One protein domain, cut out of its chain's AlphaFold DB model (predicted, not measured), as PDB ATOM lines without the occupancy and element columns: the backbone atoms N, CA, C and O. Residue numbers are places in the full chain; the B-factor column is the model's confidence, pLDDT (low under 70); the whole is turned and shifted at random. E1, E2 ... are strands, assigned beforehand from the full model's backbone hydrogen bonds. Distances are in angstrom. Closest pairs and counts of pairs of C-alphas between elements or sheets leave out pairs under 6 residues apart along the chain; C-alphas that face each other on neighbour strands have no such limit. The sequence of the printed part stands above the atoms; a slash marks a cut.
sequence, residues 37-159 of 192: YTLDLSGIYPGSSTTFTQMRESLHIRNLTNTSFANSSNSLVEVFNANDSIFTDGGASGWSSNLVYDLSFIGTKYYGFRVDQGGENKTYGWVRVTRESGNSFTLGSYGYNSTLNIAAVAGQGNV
ATOM      1  N   TYR A  37     -43.602 -27.822  22.644       77.56
ATOM      2  CA  TYR A  37     -42.428 -27.467  23.435       77.56
ATOM      3  C   TYR A  37     -41.190 -28.137  22.863       77.56
ATOM      4  O   TYR A  37     -41.126 -29.359  22.794       77.56
ATOM      5  N   THR A  38     -40.182 -27.359  22.484       83.12
ATOM      6  CA  THR A  38     -38.921 -27.911  21.983       83.12
ATOM      7  C   THR A  38     -37.896 -27.996  23.106       83.12
ATOM      8  O   THR A  38     -37.572 -26.987  23.727       83.12
ATOM      9  N   LEU A  39     -37.377 -29.198  23.354       81.06
ATOM     10  CA  LEU A  39     -36.189 -29.421  24.167       81.06
ATOM     11  C   LEU A  39     -34.968 -29.334  23.250       81.06
ATOM     12  O   LEU A  39     -34.780 -30.165  22.358       81.06
ATOM     13  N   ASP A  40     -34.167 -28.297  23.468       82.44
ATOM     14  CA  ASP A  40     -32.892 -28.096  22.791       82.44
ATOM     15  C   ASP A  40     -31.815 -28.969  23.451       82.44
ATOM     16  O   ASP A  40     -31.549 -28.856  24.648       82.44
ATOM     17  N   LEU A  41     -31.216 -29.861  22.663       82.38
ATOM     18  CA  LEU A  41     -30.148 -30.772  23.075       82.38
ATOM     19  C   LEU A  41     -28.827 -30.427  22.369       82.38
ATOM     20  O   LEU A  41     -27.898 -31.237  22.355       82.38
ATOM     21  N   SER A  42     -28.719 -29.222  21.801       81.56
ATOM     22  CA  SER A  42     -27.526 -28.745  21.097       81.56
ATOM     23  C   SER A  42     -26.277 -28.677  21.977       81.56
ATOM     24  O   SER A  42     -25.169 -28.812  21.462       81.56
ATOM     25  N   GLY A  43     -26.450 -28.551  23.299       76.94
ATOM     26  CA  GLY A  43     -25.365 -28.668  24.278       76.94
ATOM     27  C   GLY A  43     -24.762 -30.076  24.384       76.94
ATOM     28  O   GLY A  43     -23.647 -30.211  24.875       76.94
ATOM     29  N   ILE A  44     -25.469 -31.109  23.909       80.75
ATOM     30  CA  ILE A  44     -24.970 -32.490  23.827       80.75
ATOM     31  C   ILE A  44     -24.347 -32.743  22.447       80.75
ATOM     32  O   ILE A  44     -23.231 -33.250  22.362       80.75
ATOM     33  N   TYR A  45     -25.054 -32.389  21.367       84.50
ATOM     34  CA  TYR A  45     -24.540 -32.434  19.994       84.50
ATOM     35  C   TYR A  45     -25.198 -31.349  19.131       84.50
ATOM     36  O   TYR A  45     -26.430 -31.249  19.151       84.50
ATOM     37  N   PRO A  46     -24.439 -30.566  18.338       86.06
ATOM     38  CA  PRO A  46     -24.978 -29.439  17.582       86.06
ATOM     39  C   PRO A  46     -26.196 -29.793  16.718       86.06
ATOM     40  O   PRO A  46     -26.195 -30.764  15.963       86.06
ATOM     41  N   GLY A  47     -27.243 -28.970  16.820       84.31
ATOM     42  CA  GLY A  47     -28.486 -29.139  16.062       84.31
ATOM     43  C   GLY A  47     -29.423 -30.233  16.584       84.31
ATOM     44  O   GLY A  47     -30.460 -30.470  15.970       84.31
ATOM     45  N   SER A  48     -29.090 -30.890  17.696       84.88
ATOM     46  CA  SER A  48     -29.965 -31.902  18.290       84.88
ATOM     47  C   SER A  48     -31.138 -31.259  19.014       84.88
ATOM     48  O   SER A  48     -30.955 -30.359  19.832       84.88
ATOM     49  N   SER A  49     -32.349 -31.734  18.746       85.44
ATOM     50  CA  SER A  49     -33.555 -31.204  19.382       85.44
ATOM     51  C   SER A  49     -34.708 -32.187  19.296       85.44
ATOM     52  O   SER A  49     -34.763 -33.017  18.388       85.44
ATOM     53  N   THR A  50     -35.684 -32.023  20.179       84.00
ATOM     54  CA  THR A  50     -36.950 -32.750  20.115       84.00
ATOM     55  C   THR A  50     -38.123 -31.839  20.446       84.00
ATOM     56  O   THR A  50     -37.975 -30.917  21.243       84.00
ATOM     57  N   THR A  51     -39.294 -32.095  19.869       83.81
ATOM     58  CA  THR A  51     -40.527 -31.371  20.181       83.81
ATOM     59  C   THR A  51     -41.519 -32.280  20.894       83.81
ATOM     60  O   THR A  51     -41.929 -33.314  20.378       83.81
ATOM     61  N   PHE A  52     -41.956 -31.846  22.064       82.06
ATOM     62  CA  PHE A  52     -43.046 -32.399  22.841       82.06
ATOM     63  C   PHE A  52     -44.340 -31.680  22.467       82.06
ATOM     64  O   PHE A  52     -44.493 -30.488  22.731       82.06
ATOM     65  N   THR A  53     -45.275 -32.400  21.859       79.62
ATOM     66  CA  THR A  53     -46.592 -31.883  21.491       79.62
ATOM     67  C   THR A  53     -47.672 -32.545  22.333       79.62
ATOM     68  O   THR A  53     -47.880 -33.754  22.226       79.62
ATOM     69  N   GLN A  54     -48.407 -31.775  23.127       74.19
ATOM     70  CA  GLN A  54     -49.567 -32.281  23.853       74.19
ATOM     71  C   GLN A  54     -50.832 -32.186  23.006       74.19
ATOM     72  O   GLN A  54     -51.193 -31.122  22.505       74.19
ATOM     73  N   MET A  55     -51.537 -33.310  22.890       74.81
ATOM     74  CA  MET A  55     -52.830 -33.409  22.222       74.81
ATOM     75  C   MET A  55     -53.808 -34.141  23.130       74.81
ATOM     76  O   MET A  55     -53.693 -35.349  23.284       74.81
ATOM     77  N   ARG A  56     -54.787 -33.424  23.700       75.00
ATOM     78  CA  ARG A  56     -55.807 -33.973  24.617       75.00
ATOM     79  C   ARG A  56     -55.180 -34.857  25.708       75.00
ATOM     80  O   ARG A  56     -54.684 -34.332  26.698       75.00
ATOM     81  N   GLU A  57     -55.149 -36.168  25.489       72.81
ATOM     82  CA  GLU A  57     -54.708 -37.198  26.430       72.81
ATOM     83  C   GLU A  57     -53.369 -37.853  26.055       72.81
ATOM     84  O   GLU A  57     -52.965 -38.815  26.697       72.81
ATOM     85  N   SER A  58     -52.657 -37.340  25.051       75.06
ATOM     86  CA  SER A  58     -51.400 -37.916  24.561       75.06
ATOM     87  C   SER A  58     -50.290 -36.870  24.438       75.06
ATOM     88  O   SER A  58     -50.535 -35.688  24.179       75.06
ATOM     89  N   LEU A  59     -49.047 -37.323  24.609       76.56
ATOM     90  CA  LEU A  59     -47.818 -36.564  24.403       76.56
ATOM     91  C   LEU A  59     -47.115 -37.175  23.214       76.56
ATOM     92  O   LEU A  59     -46.643 -38.308  23.243       76.56
ATOM     93  N   HIS A  60     -47.028 -36.405  22.153       81.12
ATOM     94  CA  HIS A  60     -46.251 -36.798  21.005       81.12
ATOM     95  C   HIS A  60     -44.844 -36.247  21.163       81.12
ATOM     96  O   HIS A  60     -44.674 -35.062  21.431       81.12
ATOM     97  N   ILE A  61     -43.844 -37.092  20.955       81.06
ATOM     98  CA  ILE A  61     -42.464 -36.657  20.796       81.06
ATOM     99  C   ILE A  61     -42.160 -36.713  19.300       81.06
ATOM    100  O   ILE A  61     -42.092 -37.782  18.691       81.06
ATOM    101  N   ARG A  62     -42.051 -35.535  18.696       81.94
ATOM    102  CA  ARG A  62     -41.922 -35.318  17.254       81.94
ATOM    103  C   ARG A  62     -40.695 -34.467  16.955       81.94
ATOM    104  O   ARG A  62     -40.007 -34.005  17.863       81.94
ATOM    105  N   ASN A  63     -40.437 -34.255  15.663       81.56
ATOM    106  CA  ASN A  63     -39.356 -33.395  15.166       81.56
ATOM    107  C   ASN A  63     -38.000 -33.739  15.802       81.56
ATOM    108  O   ASN A  63     -37.250 -32.873  16.247       81.56
ATOM    109  N   LEU A  64     -37.729 -35.040  15.885       83.19
ATOM    110  CA  LEU A  64     -36.528 -35.601  16.480       83.19
ATOM    111  C   LEU A  64     -35.352 -35.392  15.519       83.19
ATOM    112  O   LEU A  64     -35.270 -36.046  14.482       83.19
ATOM    113  N   THR A  65     -34.453 -34.472  15.860       86.62
ATOM    114  CA  THR A  65     -33.240 -34.189  15.079       86.62
ATOM    115  C   THR A  65     -32.042 -34.739  15.829       86.62
ATOM    116  O   THR A  65     -31.782 -34.308  16.947       86.62
ATOM    117  N   ASN A  66     -31.340 -35.711  15.234       88.75
ATOM    118  CA  ASN A  66     -30.240 -36.463  15.862       88.75
ATOM    119  C   ASN A  66     -30.611 -37.090  17.213       88.75
ATOM    120  O   ASN A  66     -29.750 -37.329  18.049       88.75
ATOM    121  N   THR A  67     -31.892 -37.359  17.452       86.94
ATOM    122  CA  THR A  67     -32.390 -37.829  18.747       86.94
ATOM    123  C   THR A  67     -33.312 -39.020  18.565       86.94
ATOM    124  O   THR A  67     -34.038 -39.119  17.576       86.94
ATOM    125  N   SER A  68     -33.337 -39.920  19.536       87.19
ATOM    126  CA  SER A  68     -34.340 -40.982  19.625       87.19
ATOM    127  C   SER A  68     -34.773 -41.151  21.070       87.19
ATOM    128  O   SER A  68     -33.989 -40.866  21.968       87.19
ATOM    129  N   PHE A  69     -35.988 -41.631  21.303       83.50
ATOM    130  CA  PHE A  69     -36.504 -41.845  22.657       83.50
ATOM    131  C   PHE A  69     -36.806 -43.322  22.920       83.50
ATOM    132  O   PHE A  69     -37.083 -44.083  21.989       83.50
ATOM    133  N   ALA A  70     -36.703 -43.705  24.189       78.25
ATOM    134  CA  ALA A  70     -37.119 -44.978  24.762       78.25
ATOM    135  C   ALA A  70     -38.280 -44.721  25.733       78.25
ATOM    136  O   ALA A  70     -38.490 -43.593  26.192       78.25
ATOM    137  N   ASN A  71     -39.100 -45.734  25.993       67.62
ATOM    138  CA  ASN A  71     -40.244 -45.572  26.884       67.62
ATOM    139  C   ASN A  71     -39.830 -45.678  28.347       67.62
ATOM    140  O   ASN A  71     -38.777 -46.204  28.681       67.62
ATOM    141  N   SER A  72     -40.682 -45.103  29.181       61.16
ATOM    142  CA  SER A  72     -40.549 -44.972  30.617       61.16
ATOM    143  C   SER A  72     -41.129 -46.170  31.359       61.16
ATOM    144  O   SER A  72     -42.272 -46.563  31.093       61.16
ATOM    145  N   SER A  73     -40.432 -46.640  32.383       55.69
ATOM    146  CA  SER A  73     -41.033 -47.394  33.482       55.69
ATOM    147  C   SER A  73     -41.704 -46.450  34.499       55.69
ATOM    148  O   SER A  73     -41.483 -45.237  34.516       55.69
ATOM    149  N   ASN A  74     -42.533 -47.001  35.394       56.78
ATOM    150  CA  ASN A  74     -43.067 -46.261  36.550       56.78
ATOM    151  C   ASN A  74     -42.029 -46.115  37.690       56.78
ATOM    152  O   ASN A  74     -42.382 -45.669  38.782       56.78
ATOM    153  N   SER A  75     -40.777 -46.544  37.488       55.38
ATOM    154  CA  SER A  75     -39.745 -46.542  38.527       55.38
ATOM    155  C   SER A  75     -39.071 -45.174  38.653       55.38
ATOM    156  O   SER A  75     -38.823 -44.481  37.670       55.38
ATOM    157  N   LEU A  76     -38.725 -44.797  39.888       53.00
ATOM    158  CA  LEU A  76     -37.927 -43.601  40.185       53.00
ATOM    159  C   LEU A  76     -36.456 -43.738  39.760       53.00
ATOM    160  O   LEU A  76     -35.761 -42.728  39.670       53.00
ATOM    161  N   VAL A  77     -35.995 -44.970  39.535       56.34
ATOM    162  CA  VAL A  77     -34.641 -45.290  39.081       56.34
ATOM    163  C   VAL A  77     -34.755 -46.251  37.908       56.34
ATOM    164  O   VAL A  77     -35.297 -47.348  38.048       56.34
ATOM    165  N   GLU A  78     -34.248 -45.821  36.762       66.00
ATOM    166  CA  GLU A  78     -34.250 -46.577  35.512       66.00
ATOM    167  C   GLU A  78     -32.906 -46.379  34.822       66.00
ATOM    168  O   GLU A  78     -32.312 -45.311  34.921       66.00
ATOM    169  N   VAL A  79     -32.389 -47.409  34.166       58.53
ATOM    170  CA  VAL A  79     -31.120 -47.331  33.439       58.53
ATOM    171  C   VAL A  79     -31.455 -47.360  31.961       58.53
ATOM    172  O   VAL A  79     -32.035 -48.340  31.523       58.53
ATOM    173  N   PHE A  80     -31.074 -46.315  31.226       66.62
ATOM    174  CA  PHE A  80     -31.277 -46.175  29.787       66.62
ATOM    175  C   PHE A  80     -29.986 -46.463  29.018       66.62
ATOM    176  O   PHE A  80     -29.026 -45.698  29.103       66.62
ATOM    177  N   ASN A  81     -29.953 -47.555  28.262       67.31
ATOM    178  CA  ASN A  81     -28.818 -48.116  27.542       67.31
ATOM    179  C   ASN A  81     -29.200 -48.517  26.102       67.31
ATOM    180  O   ASN A  81     -30.348 -48.407  25.669       67.31
ATOM    181  N   ALA A  82     -28.223 -48.986  25.323       64.50
ATOM    182  CA  ALA A  82     -28.423 -49.336  23.915       64.50
ATOM    183  C   ALA A  82     -29.538 -50.369  23.659       64.50
ATOM    184  O   ALA A  82     -30.152 -50.320  22.592       64.50
ATOM    185  N   ASN A  83     -29.809 -51.251  24.621       63.59
ATOM    186  CA  ASN A  83     -30.706 -52.396  24.482       63.59
ATOM    187  C   ASN A  83     -32.127 -52.148  25.003       63.59
ATOM    188  O   ASN A  83     -32.971 -53.034  24.863       63.59
ATOM    189  N   ASP A  84     -32.412 -50.984  25.592       64.12
ATOM    190  CA  ASP A  84     -33.740 -50.740  26.153       64.12
ATOM    191  C   ASP A  84     -34.796 -50.555  25.061       64.12
ATOM    192  O   ASP A  84     -34.537 -50.016  23.979       64.12
ATOM    193  N   SER A  85     -35.999 -51.055  25.342       52.22
ATOM    194  CA  SER A  85     -37.110 -51.120  24.395       52.22
ATOM    195  C   SER A  85     -38.168 -50.040  24.656       52.22
ATOM    196  O   SER A  85     -38.336 -49.537  25.762       52.22
ATOM    197  N   ILE A  86     -38.914 -49.676  23.607       48.53
ATOM    198  CA  ILE A  86     -39.955 -48.632  23.640       48.53
ATOM    199  C   ILE A  86     -41.323 -49.143  24.125       48.53
ATOM    200  O   ILE A  86     -42.204 -48.341  24.414       48.53
ATOM    201  N   PHE A  87     -41.562 -50.441  24.305       44.75
ATOM    202  CA  PHE A  87     -42.882 -50.906  24.754       44.75
ATOM    203  C   PHE A  87     -42.794 -52.161  25.626       44.75
ATOM    204  O   PHE A  87     -42.270 -53.181  25.182       44.75
ATOM    205  N   THR A  88     -43.379 -52.115  26.828       38.97
ATOM    206  CA  THR A  88     -43.723 -53.314  27.619       38.97
ATOM    207  C   THR A  88     -45.129 -53.847  27.335       38.97
ATOM    208  O   THR A  88     -45.430 -54.960  27.746       38.97
ATOM    209  N   ASP A  89     -45.944 -53.141  26.543       36.03
ATOM    210  CA  ASP A  89     -47.321 -53.550  26.227       36.03
ATOM    211  C   ASP A  89     -47.484 -53.948  24.745       36.03
ATOM    212  O   ASP A  89     -48.307 -53.415  24.007       36.03
ATOM    213  N   GLY A  90     -46.677 -54.915  24.296       33.44
ATOM    214  CA  GLY A  90     -47.061 -55.784  23.173       33.44
ATOM    215  C   GLY A  90     -46.668 -55.392  21.741       33.44
ATOM    216  O   GLY A  90     -47.091 -56.095  20.825       33.44
ATOM    217  N   GLY A  91     -45.835 -54.372  21.489       37.50
ATOM    218  CA  GLY A  91     -45.303 -54.188  20.127       37.50
ATOM    219  C   GLY A  91     -44.500 -52.921  19.826       37.50
ATOM    220  O   GLY A  91     -45.061 -51.959  19.322       37.50
ATOM    221  N   ALA A  92     -43.183 -52.961  20.072       38.06
ATOM    222  CA  ALA A  92     -42.080 -52.537  19.183       38.06
ATOM    223  C   ALA A  92     -40.784 -52.342  20.005       38.06
ATOM    224  O   ALA A  92     -40.724 -51.573  20.962       38.06
ATOM    225  N   SER A  93     -39.733 -53.073  19.640       46.84
ATOM    226  CA  SER A  93     -38.429 -53.101  20.306       46.84
ATOM    227  C   SER A  93     -37.438 -52.152  19.623       46.84
ATOM    228  O   SER A  93     -37.206 -52.256  18.422       46.84
ATOM    229  N   GLY A  94     -36.820 -51.237  20.374       66.94
ATOM    230  CA  GLY A  94     -35.726 -50.388  19.884       66.94
ATOM    231  C   GLY A  94     -35.824 -48.956  20.382       66.94
ATOM    232  O   GLY A  94     -36.611 -48.694  21.267       66.94
ATOM    233  N   TRP A  95     -35.040 -48.052  19.802       73.00
ATOM    234  CA  TRP A  95     -35.075 -46.596  19.989       73.00
ATOM    235  C   TRP A  95     -35.725 -45.958  18.746       73.00
ATOM    236  O   TRP A  95     -35.411 -46.387  17.636       73.00
ATOM    237  N   SER A  96     -36.576 -44.933  18.883       74.69
ATOM    238  CA  SER A  96     -37.384 -44.409  17.766       74.69
ATOM    239  C   SER A  96     -37.210 -42.907  17.568       74.69
ATOM    240  O   SER A  96     -37.079 -42.145  18.527       74.69
ATOM    241  N   SER A  97     -37.230 -42.503  16.297       72.06
ATOM    242  CA  SER A  97     -37.199 -41.121  15.809       72.06
ATOM    243  C   SER A  97     -38.594 -40.519  15.586       72.06
ATOM    244  O   SER A  97     -38.707 -39.382  15.128       72.06
ATOM    245  N   ASN A  98     -39.671 -41.242  15.907       67.00
ATOM    246  CA  ASN A  98     -41.031 -40.702  15.949       67.00
ATOM    247  C   ASN A  98     -41.871 -41.485  16.956       67.00
ATOM    248  O   ASN A  98     -42.012 -42.705  16.827       67.00
ATOM    249  N   LEU A  99     -42.403 -40.801  17.969       69.50
ATOM    250  CA  LEU A  99     -43.061 -41.455  19.088       69.50
ATOM    251  C   LEU A  99     -44.354 -40.760  19.486       69.50
ATOM    252  O   LEU A  99     -44.452 -39.535  19.589       69.50
ATOM    253  N   VAL A 100     -45.354 -41.587  19.751       68.62
ATOM    254  CA  VAL A 100     -46.610 -41.177  20.362       68.62
ATOM    255  C   VAL A 100     -46.694 -41.896  21.692       68.62
ATOM    256  O   VAL A 100     -46.791 -43.120  21.721       68.62
ATOM    257  N   TYR A 101     -46.634 -41.136  22.779       69.69
ATOM    258  CA  TYR A 101     -46.873 -41.658  24.110       69.69
ATOM    259  C   TYR A 101     -48.307 -41.342  24.488       69.69
ATOM    260  O   TYR A 101     -48.718 -40.178  24.531       69.69
ATOM    261  N   ASP A 102     -49.068 -42.389  24.776       63.62
ATOM    262  CA  ASP A 102     -50.306 -42.202  25.506       63.62
ATOM    263  C   ASP A 102     -49.950 -41.666  26.901       63.62
ATOM    264  O   ASP A 102     -49.182 -42.281  27.647       63.62
ATOM    265  N   LEU A 103     -50.445 -40.470  27.227       63.34
ATOM    266  CA  LEU A 103     -50.195 -39.862  28.525       63.34
ATOM    267  C   LEU A 103     -51.168 -40.386  29.575       63.34
ATOM    268  O   LEU A 103     -51.188 -39.795  30.641       63.34
ATOM    269  N   SER A 104     -51.976 -41.424  29.348       66.75
ATOM    270  CA  SER A 104     -53.000 -41.919  30.295       66.75
ATOM    271  C   SER A 104     -52.558 -42.109  31.765       66.75
ATOM    272  O   SER A 104     -53.404 -42.261  32.645       66.75
ATOM    273  N   PHE A 105     -51.263 -42.024  32.079       74.62
ATOM    274  CA  PHE A 105     -50.758 -41.891  33.441       74.62
ATOM    275  C   PHE A 105     -51.009 -40.519  34.094       74.62
ATOM    276  O   PHE A 105     -50.969 -39.465  33.469       74.62
ATOM    277  N   ILE A 106     -51.153 -40.533  35.416       79.94
ATOM    278  CA  ILE A 106     -51.050 -39.350  36.276       79.94
ATOM    279  C   ILE A 106     -49.825 -39.550  37.171       79.94
ATOM    280  O   ILE A 106     -49.576 -40.663  37.635       79.94
ATOM    281  N   GLY A 107     -49.056 -38.487  37.406       82.06
ATOM    282  CA  GLY A 107     -47.833 -38.527  38.207       82.06
ATOM    283  C   GLY A 107     -46.567 -38.352  37.374       82.06
ATOM    284  O   GLY A 107     -46.592 -37.776  36.287       82.06
ATOM    285  N   THR A 108     -45.436 -38.803  37.910       80.69
ATOM    286  CA  THR A 108     -44.110 -38.601  37.313       80.69
ATOM    287  C   THR A 108     -43.619 -39.860  36.606       80.69
ATOM    288  O   THR A 108     -43.671 -40.948  37.173       80.69
ATOM    289  N   LYS A 109     -43.079 -39.691  35.396       79.94
ATOM    290  CA  LYS A 109     -42.371 -40.717  34.625       79.94
ATOM    291  C   LYS A 109     -41.040 -40.193  34.093       79.94
ATOM    292  O   LYS A 109     -40.851 -38.982  33.956       79.94
ATOM    293  N   TYR A 110     -40.131 -41.110  33.779       80.19
ATOM    294  CA  TYR A 110     -38.832 -40.808  33.181       80.19
ATOM    295  C   TYR A 110     -38.747 -41.409  31.790       80.19
ATOM    296  O   TYR A 110     -38.838 -42.616  31.653       80.19
ATOM    297  N   TYR A 111     -38.543 -40.593  30.763       81.12
ATOM    298  CA  TYR A 111     -38.345 -41.076  29.398       81.12
ATOM    299  C   TYR A 111     -36.870 -41.065  29.048       81.12
ATOM    300  O   TYR A 111     -36.216 -40.033  29.203       81.12
ATOM    301  N   GLY A 112     -36.362 -42.183  28.542       82.75
ATOM    302  CA  GLY A 112     -35.013 -42.257  28.003       82.75
ATOM    303  C   GLY A 112     -34.918 -41.511  26.678       82.75
ATOM    304  O   GLY A 112     -35.816 -41.596  25.842       82.75
ATOM    305  N   PHE A 113     -33.810 -40.818  26.449       86.12
ATOM    306  CA  PHE A 113     -33.433 -40.321  25.131       86.12
ATOM    307  C   PHE A 113     -32.003 -40.735  24.803       86.12
ATOM    308  O   PHE A 113     -31.186 -40.991  25.686       86.12
ATOM    309  N   ARG A 114     -31.687 -40.776  23.514       90.00
ATOM    310  CA  ARG A 114     -30.317 -40.840  23.024       90.00
ATOM    311  C   ARG A 114     -30.095 -39.790  21.951       90.00
ATOM    312  O   ARG A 114     -31.011 -39.499  21.181       90.00
ATOM    313  N   VAL A 115     -28.883 -39.263  21.890       89.12
ATOM    314  CA  VAL A 115     -28.423 -38.314  20.874       89.12
ATOM    315  C   VAL A 115     -27.385 -38.999  19.996       89.12
ATOM    316  O   VAL A 115     -26.461 -39.629  20.511       89.12
ATOM    317  N   ASP A 116     -27.551 -38.899  18.682       90.69
ATOM    318  CA  ASP A 116     -26.587 -39.372  17.699       90.69
ATOM    319  C   ASP A 116     -25.399 -38.410  17.605       90.69
ATOM    320  O   ASP A 116     -25.572 -37.245  17.260       90.69
ATOM    321  N   GLN A 117     -24.204 -38.915  17.912       86.38
ATOM    322  CA  GLN A 117     -22.938 -38.175  17.892       86.38
ATOM    323  C   GLN A 117     -22.099 -38.505  16.641       86.38
ATOM    324  O   GLN A 117     -20.931 -38.129  16.548       86.38
ATOM    325  N   GLY A 118     -22.677 -39.243  15.686       87.19
ATOM    326  CA  GLY A 118     -22.010 -39.763  14.497       87.19
ATOM    327  C   GLY A 118     -21.570 -41.225  14.642       87.19
ATOM    328  O   GLY A 118     -21.080 -41.663  15.684       87.19
ATOM    329  N   GLY A 119     -21.725 -41.996  13.561       87.69
ATOM    330  CA  GLY A 119     -21.388 -43.423  13.533       87.69
ATOM    331  C   GLY A 119     -22.187 -44.231  14.563       87.69
ATOM    332  O   GLY A 119     -23.407 -44.088  14.683       87.69
ATOM    333  N   GLU A 120     -21.493 -45.073  15.326       86.38
ATOM    334  CA  GLU A 120     -22.087 -45.872  16.407       86.38
ATOM    335  C   GLU A 120     -22.187 -45.108  17.736       86.38
ATOM    336  O   GLU A 120     -22.822 -45.589  18.668       86.38
ATOM    337  N   ASN A 121     -21.618 -43.901  17.828       87.50
ATOM    338  CA  ASN A 121     -21.556 -43.153  19.077       87.50
ATOM    339  C   ASN A 121     -22.898 -42.515  19.418       87.50
ATOM    340  O   ASN A 121     -23.453 -41.741  18.632       87.50
ATOM    341  N   LYS A 122     -23.390 -42.812  20.621       87.31
ATOM    342  CA  LYS A 122     -24.605 -42.229  21.186       87.31
ATOM    343  C   LYS A 122     -24.339 -41.678  22.580       87.31
ATOM    344  O   LYS A 122     -23.619 -42.279  23.373       87.31
ATOM    345  N   THR A 123     -24.977 -40.561  22.897       85.06
ATOM    346  CA  THR A 123     -25.109 -40.074  24.275       85.06
ATOM    347  C   THR A 123     -26.475 -40.475  24.796       85.06
ATOM    348  O   THR A 123     -27.470 -40.159  24.150       85.06
ATOM    349  N   TYR A 124     -26.538 -41.142  25.943       82.94
ATOM    350  CA  TYR A 124     -27.795 -41.554  26.567       82.94
ATOM    351  C   TYR A 124     -28.192 -40.570  27.660       82.94
ATOM    352  O   TYR A 124     -27.338 -40.017  28.354       82.94
ATOM    353  N   GLY A 125     -29.491 -40.362  27.828       83.31
ATOM    354  CA  GLY A 125     -30.049 -39.487  28.842       83.31
ATOM    355  C   GLY A 125     -31.490 -39.823  29.177       83.31
ATOM    356  O   GLY A 125     -32.061 -40.792  28.682       83.31
ATOM    357  N   TRP A 126     -32.067 -39.022  30.059       83.19
ATOM    358  CA  TRP A 126     -33.436 -39.155  30.524       83.19
ATOM    359  C   TRP A 126     -34.076 -37.787  30.718       83.19
ATOM    360  O   TRP A 126     -33.396 -36.819  31.045       83.19
ATOM    361  N   VAL A 127     -35.397 -37.715  30.582       80.50
ATOM    362  CA  VAL A 127     -36.206 -36.542  30.925       80.50
ATOM    363  C   VAL A 127     -37.339 -36.942  31.861       80.50
ATOM    364  O   VAL A 127     -38.039 -37.927  31.640       80.50
ATOM    365  N   ARG A 128     -37.525 -36.165  32.926       82.56
ATOM    366  CA  ARG A 128     -38.612 -36.310  33.887       82.56
ATOM    367  C   ARG A 128     -39.821 -35.531  33.407       82.56
ATOM    368  O   ARG A 128     -39.763 -34.308  33.275       82.56
ATOM    369  N   VAL A 129     -40.929 -36.231  33.235       79.56
ATOM    370  CA  VAL A 129     -42.212 -35.673  32.818       79.56
ATOM    371  C   VAL A 129     -43.216 -35.930  33.925       79.56
ATOM    372  O   VAL A 129     -43.350 -37.052  34.400       79.56
ATOM    373  N   THR A 130     -43.904 -34.886  34.372       81.81
ATOM    374  CA  THR A 130     -44.962 -34.997  35.381       81.81
ATOM    375  C   THR A 130     -46.278 -34.559  34.771       81.81
ATOM    376  O   THR A 130     -46.376 -33.440  34.277       81.81
ATOM    377  N   ARG A 131     -47.282 -35.435  34.793       76.75
ATOM    378  CA  ARG A 131     -48.651 -35.112  34.393       76.75
ATOM    379  C   ARG A 131     -49.500 -34.905  35.636       76.75
ATOM    380  O   ARG A 131     -49.562 -35.772  36.506       76.75
ATOM    381  N   GLU A 132     -50.160 -33.760  35.692       77.44
ATOM    382  CA  GLU A 132     -51.203 -33.482  36.676       77.44
ATOM    383  C   GLU A 132     -52.566 -33.887  36.101       77.44
ATOM    384  O   GLU A 132     -52.696 -34.180  34.908       77.44
ATOM    385  N   SER A 133     -53.598 -33.946  36.943       72.69
ATOM    386  CA  SER A 133     -54.956 -34.226  36.470       72.69
ATOM    387  C   SER A 133     -55.367 -33.226  35.382       72.69
ATOM    388  O   SER A 133     -55.290 -32.017  35.598       72.69
ATOM    389  N   GLY A 134     -55.844 -33.723  34.237       71.12
ATOM    390  CA  GLY A 134     -56.268 -32.904  33.096       71.12
ATOM    391  C   GLY A 134     -55.306 -32.957  31.903       71.12
ATOM    392  O   GLY A 134     -54.603 -33.947  31.691       71.12
ATOM    393  N   ASN A 135     -55.309 -31.893  31.093       69.00
ATOM    394  CA  ASN A 135     -54.527 -31.775  29.856       69.00
ATOM    395  C   ASN A 135     -53.298 -30.880  30.057       69.00
ATOM    396  O   ASN A 135     -53.031 -30.006  29.240       69.00
ATOM    397  N   SER A 136     -52.542 -31.099  31.132       72.94
ATOM    398  CA  SER A 136     -51.272 -30.414  31.384       72.94
ATOM    399  C   SER A 136     -50.169 -31.423  31.687       72.94
ATOM    400  O   SER A 136     -50.401 -32.478  32.279       72.94
ATOM    401  N   PHE A 137     -48.952 -31.111  31.259       75.31
ATOM    402  CA  PHE A 137     -47.753 -31.819  31.685       75.31
ATOM    403  C   PHE A 137     -46.644 -30.807  31.950       75.31
ATOM    404  O   PHE A 137     -46.607 -29.728  31.366       75.31
ATOM    405  N   THR A 138     -45.735 -31.183  32.834       77.88
ATOM    406  CA  THR A 138     -44.527 -30.437  33.160       77.88
ATOM    407  C   THR A 138     -43.337 -31.285  32.745       77.88
ATOM    408  O   THR A 138     -43.148 -32.393  33.255       77.88
ATOM    409  N   LEU A 139     -42.506 -30.768  31.839       76.38
ATOM    410  CA  LEU A 139     -41.118 -31.221  31.751       76.38
ATOM    411  C   LEU A 139     -40.407 -30.656  32.981       76.38
ATOM    412  O   LEU A 139     -40.549 -29.470  33.271       76.38
ATOM    413  N   GLY A 140     -39.757 -31.517  33.762       76.19
ATOM    414  CA  GLY A 140     -39.166 -31.139  35.043       76.19
ATOM    415  C   GLY A 140     -37.652 -30.987  34.979       76.19
ATOM    416  O   GLY A 140     -37.107 -29.905  35.164       76.19
ATOM    417  N   SER A 141     -36.951 -32.098  34.798       76.56
ATOM    418  CA  SER A 141     -35.488 -32.143  34.748       76.56
ATOM    419  C   SER A 141     -35.048 -33.158  33.717       76.56
ATOM    420  O   SER A 141     -35.785 -34.102  33.440       76.56
ATOM    421  N   TYR A 142     -33.853 -32.986  33.173       78.19
ATOM    422  CA  TYR A 142     -33.218 -34.001  32.352       78.19
ATOM    423  C   TYR A 142     -31.767 -34.200  32.789       78.19
ATOM    424  O   TYR A 142     -31.168 -33.336  33.431       78.19
ATOM    425  N   GLY A 143     -31.219 -35.363  32.464       78.06
ATOM    426  CA  GLY A 143     -29.828 -35.714  32.721       78.06
ATOM    427  C   GLY A 143     -29.300 -36.594  31.600       78.06
ATOM    428  O   GLY A 143     -30.078 -37.228  30.889       78.06
ATOM    429  N   TYR A 144     -27.986 -36.621  31.414       80.25
ATOM    430  CA  TYR A 144     -27.342 -37.478  30.424       80.25
ATOM    431  C   TYR A 144     -25.963 -37.922  30.898       80.25
ATOM    432  O   TYR A 144     -25.371 -37.308  31.783       80.25
ATOM    433  N   ASN A 145     -25.465 -39.004  30.304       75.56
ATOM    434  CA  ASN A 145     -24.099 -39.455  30.502       75.56
ATOM    435  C   ASN A 145     -23.210 -38.846  29.414       75.56
ATOM    436  O   ASN A 145     -23.397 -39.123  28.229       75.56
ATOM    437  N   SER A 146     -22.257 -38.001  29.800       77.62
ATOM    438  CA  SER A 146     -21.311 -37.380  28.863       77.62
ATOM    439  C   SER A 146     -20.352 -38.394  28.230       77.62
ATOM    440  O   SER A 146     -19.776 -38.116  27.178       77.62
ATOM    441  N   THR A 147     -20.218 -39.587  28.817       77.00
ATOM    442  CA  THR A 147     -19.448 -40.682  28.230       77.00
ATOM    443  C   THR A 147     -20.268 -41.375  27.149       77.00
ATOM    444  O   THR A 147     -21.349 -41.913  27.401       77.00
ATOM    445  N   LEU A 148     -19.734 -41.384  25.928       81.00
ATOM    446  CA  LEU A 148     -20.361 -42.029  24.778       81.00
ATOM    447  C   LEU A 148     -20.609 -43.515  25.043       81.00
ATOM    448  O   LEU A 148     -19.771 -44.208  25.613       81.00
ATOM    449  N   ASN A 149     -21.748 -44.010  24.569       79.25
ATOM    450  CA  ASN A 149     -22.143 -45.415  24.624       79.25
ATOM    451  C   ASN A 149     -22.315 -45.993  26.036       79.25
ATOM    452  O   ASN A 149     -22.485 -47.202  26.187       79.25
ATOM    453  N   ILE A 150     -22.328 -45.137  27.060       76.31
ATOM    454  CA  ILE A 150     -22.619 -45.533  28.434       76.31
ATOM    455  C   ILE A 150     -24.054 -45.167  28.777       76.31
ATOM    456  O   ILE A 150     -24.557 -44.100  28.422       76.31
ATOM    457  N   ALA A 151     -24.704 -46.081  29.490       73.19
ATOM    458  CA  ALA A 151     -26.059 -45.898  29.956       73.19
ATOM    459  C   ALA A 151     -26.200 -44.654  30.850       73.19
ATOM    460  O   ALA A 151     -25.287 -44.298  31.603       73.19
ATOM    461  N   ALA A 152     -27.372 -44.028  30.808       74.75
ATOM    462  CA  ALA A 152     -27.757 -42.985  31.748       74.75
ATOM    463  C   ALA A 152     -28.725 -43.547  32.784       74.75
ATOM    464  O   ALA A 152     -29.648 -44.275  32.438       74.75
ATOM    465  N   VAL A 153     -28.546 -43.186  34.052       75.50
ATOM    466  CA  VAL A 153     -29.449 -43.619  35.121       75.50
ATOM    467  C   VAL A 153     -30.405 -42.481  35.464       75.50
ATOM    468  O   VAL A 153     -29.991 -41.413  35.916       75.50
ATOM    469  N   ALA A 154     -31.694 -42.704  35.242       70.19
ATOM    470  CA  ALA A 154     -32.773 -41.836  35.676       70.19
ATOM    471  C   ALA A 154     -32.805 -41.722  37.198       70.19
ATOM    472  O   ALA A 154     -32.594 -42.700  37.916       70.19
ATOM    473  N   GLY A 155     -33.057 -40.515  37.700       60.38
ATOM    474  CA  GLY A 155     -33.164 -40.266  39.137       60.38
ATOM    475  C   GLY A 155     -31.832 -40.238  39.900       60.38
ATOM    476  O   GLY A 155     -31.821 -39.773  41.044       60.38
ATOM    477  N   GLN A 156     -30.701 -40.629  39.289       55.59
ATOM    478  CA  GLN A 156     -29.374 -40.265  39.799       55.59
ATOM    479  C   GLN A 156     -29.224 -38.744  39.660       55.59
ATOM    480  O   GLN A 156     -29.078 -38.221  38.560       55.59
ATOM    481  N   GLY A 157     -29.380 -38.033  40.778       48.09
ATOM    482  CA  GLY A 157     -29.494 -36.571  40.806       48.09
ATOM    483  C   GLY A 157     -30.605 -36.033  41.715       48.09
ATOM    484  O   GLY A 157     -30.615 -34.845  42.014       48.09
ATOM    485  N   ASN A 158     -31.464 -36.891  42.285       43.28
ATOM    486  CA  ASN A 158     -32.294 -36.530  43.452       43.28
ATOM    487  C   ASN A 158     -31.472 -36.372  44.755       43.28
ATOM    488  O   ASN A 158     -32.027 -36.409  45.854       43.28
ATOM    489  N   VAL A 159     -30.151 -36.189  44.652       35.91
ATOM    490  CA  VAL A 159     -29.315 -35.787  45.782       35.91
ATOM    491  C   VAL A 159     -29.680 -34.341  46.096       35.91
ATOM    492  O   VAL A 159     -29.425 -33.429  45.311       35.91
TER     493      VAL A 159
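This is residues 37 to 159 of the 192 residues of an uncharacterized protein of Opitutaceae bacterium (UniProt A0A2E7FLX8). Two antiparallel four-stranded sheets stand partly face to face as a sandwich, E1 E2 E3 E6 on one side and E4 E7 E8 E9, the more curled one, on the other. The small pair E5 and E10 packs on the far face of the second sheet, over E7 and E8, and a long link, residues 81 to 98, reaches out to 19 A from the mean of the C-alphas. The printed part has 123 residues, with ten named strands, E1 to E10 in order, and no named helix. The class is all strand, with 60 of the 123 residues in named strands, under half. The whole is compact, with a radius of gyration of the C-alphas of 13.5 A, and rounded, spanning 40 by 31 by 30 A.

Find C-alpha 37 at (-42.428, -27.467, 23.435), where E1, residues 37 to 40, begins. Next come E2, residues 49 to 55, 19.6 A long, and E3, residues 58 to 65, 20.8 A. E4 is residues 67 to 69, E5 residues 78 to 80 and E6 residues 99 to 102. From C-alpha 107 at (-47.833, -38.527, 38.207), E7 runs 29.5 A to residue 116. E8, residues 122 to 131, is 28.3 A long, and E9, residues 137 to 144, 21.2 A. E10, residues 152 to 154, ends at (-32.773, -41.836, 35.676).

Look first at E1, E2 and E3, a meander, each strand the antiparallel neighbour of the one before: N 37 and O 52 are 2.8 A apart, N 53 and O 60 2.8 A, within hydrogen-bond range. E6 is the edge strand beside E3, with N 59 and O 101 at 2.9 A. The chain changes sheets at the links E3 to E4 and E6 to E7. In the strongly twisted second sheet, E4 pairs with E7 through N 68 and O 114, 2.9 A. E7, E8 and E9 are a second meander, with N 111 and O 127 at 2.9 A and N 128 and O 141 at 2.7 A. The facing parts are 9.5 A centre to centre, their strands at 14 degrees. E5 and E10 are antiparallel, with N 80 and O 152 at 2.8 A. The closest C-alphas of E8 and E10 are those of Gly 125 and Ala 152, 5.1 A. E1 and E9 are apart.

The C-alphas farthest apart, those of Gly 119 and Ser 133, are 41.7 A apart. The printed part has no cut, and E5 to E6 is its long link. Mean pLDDT of the printed part is 73.2; it is under 70 at residues 71 to 94, 98 to 104, 135 and 155 to 159.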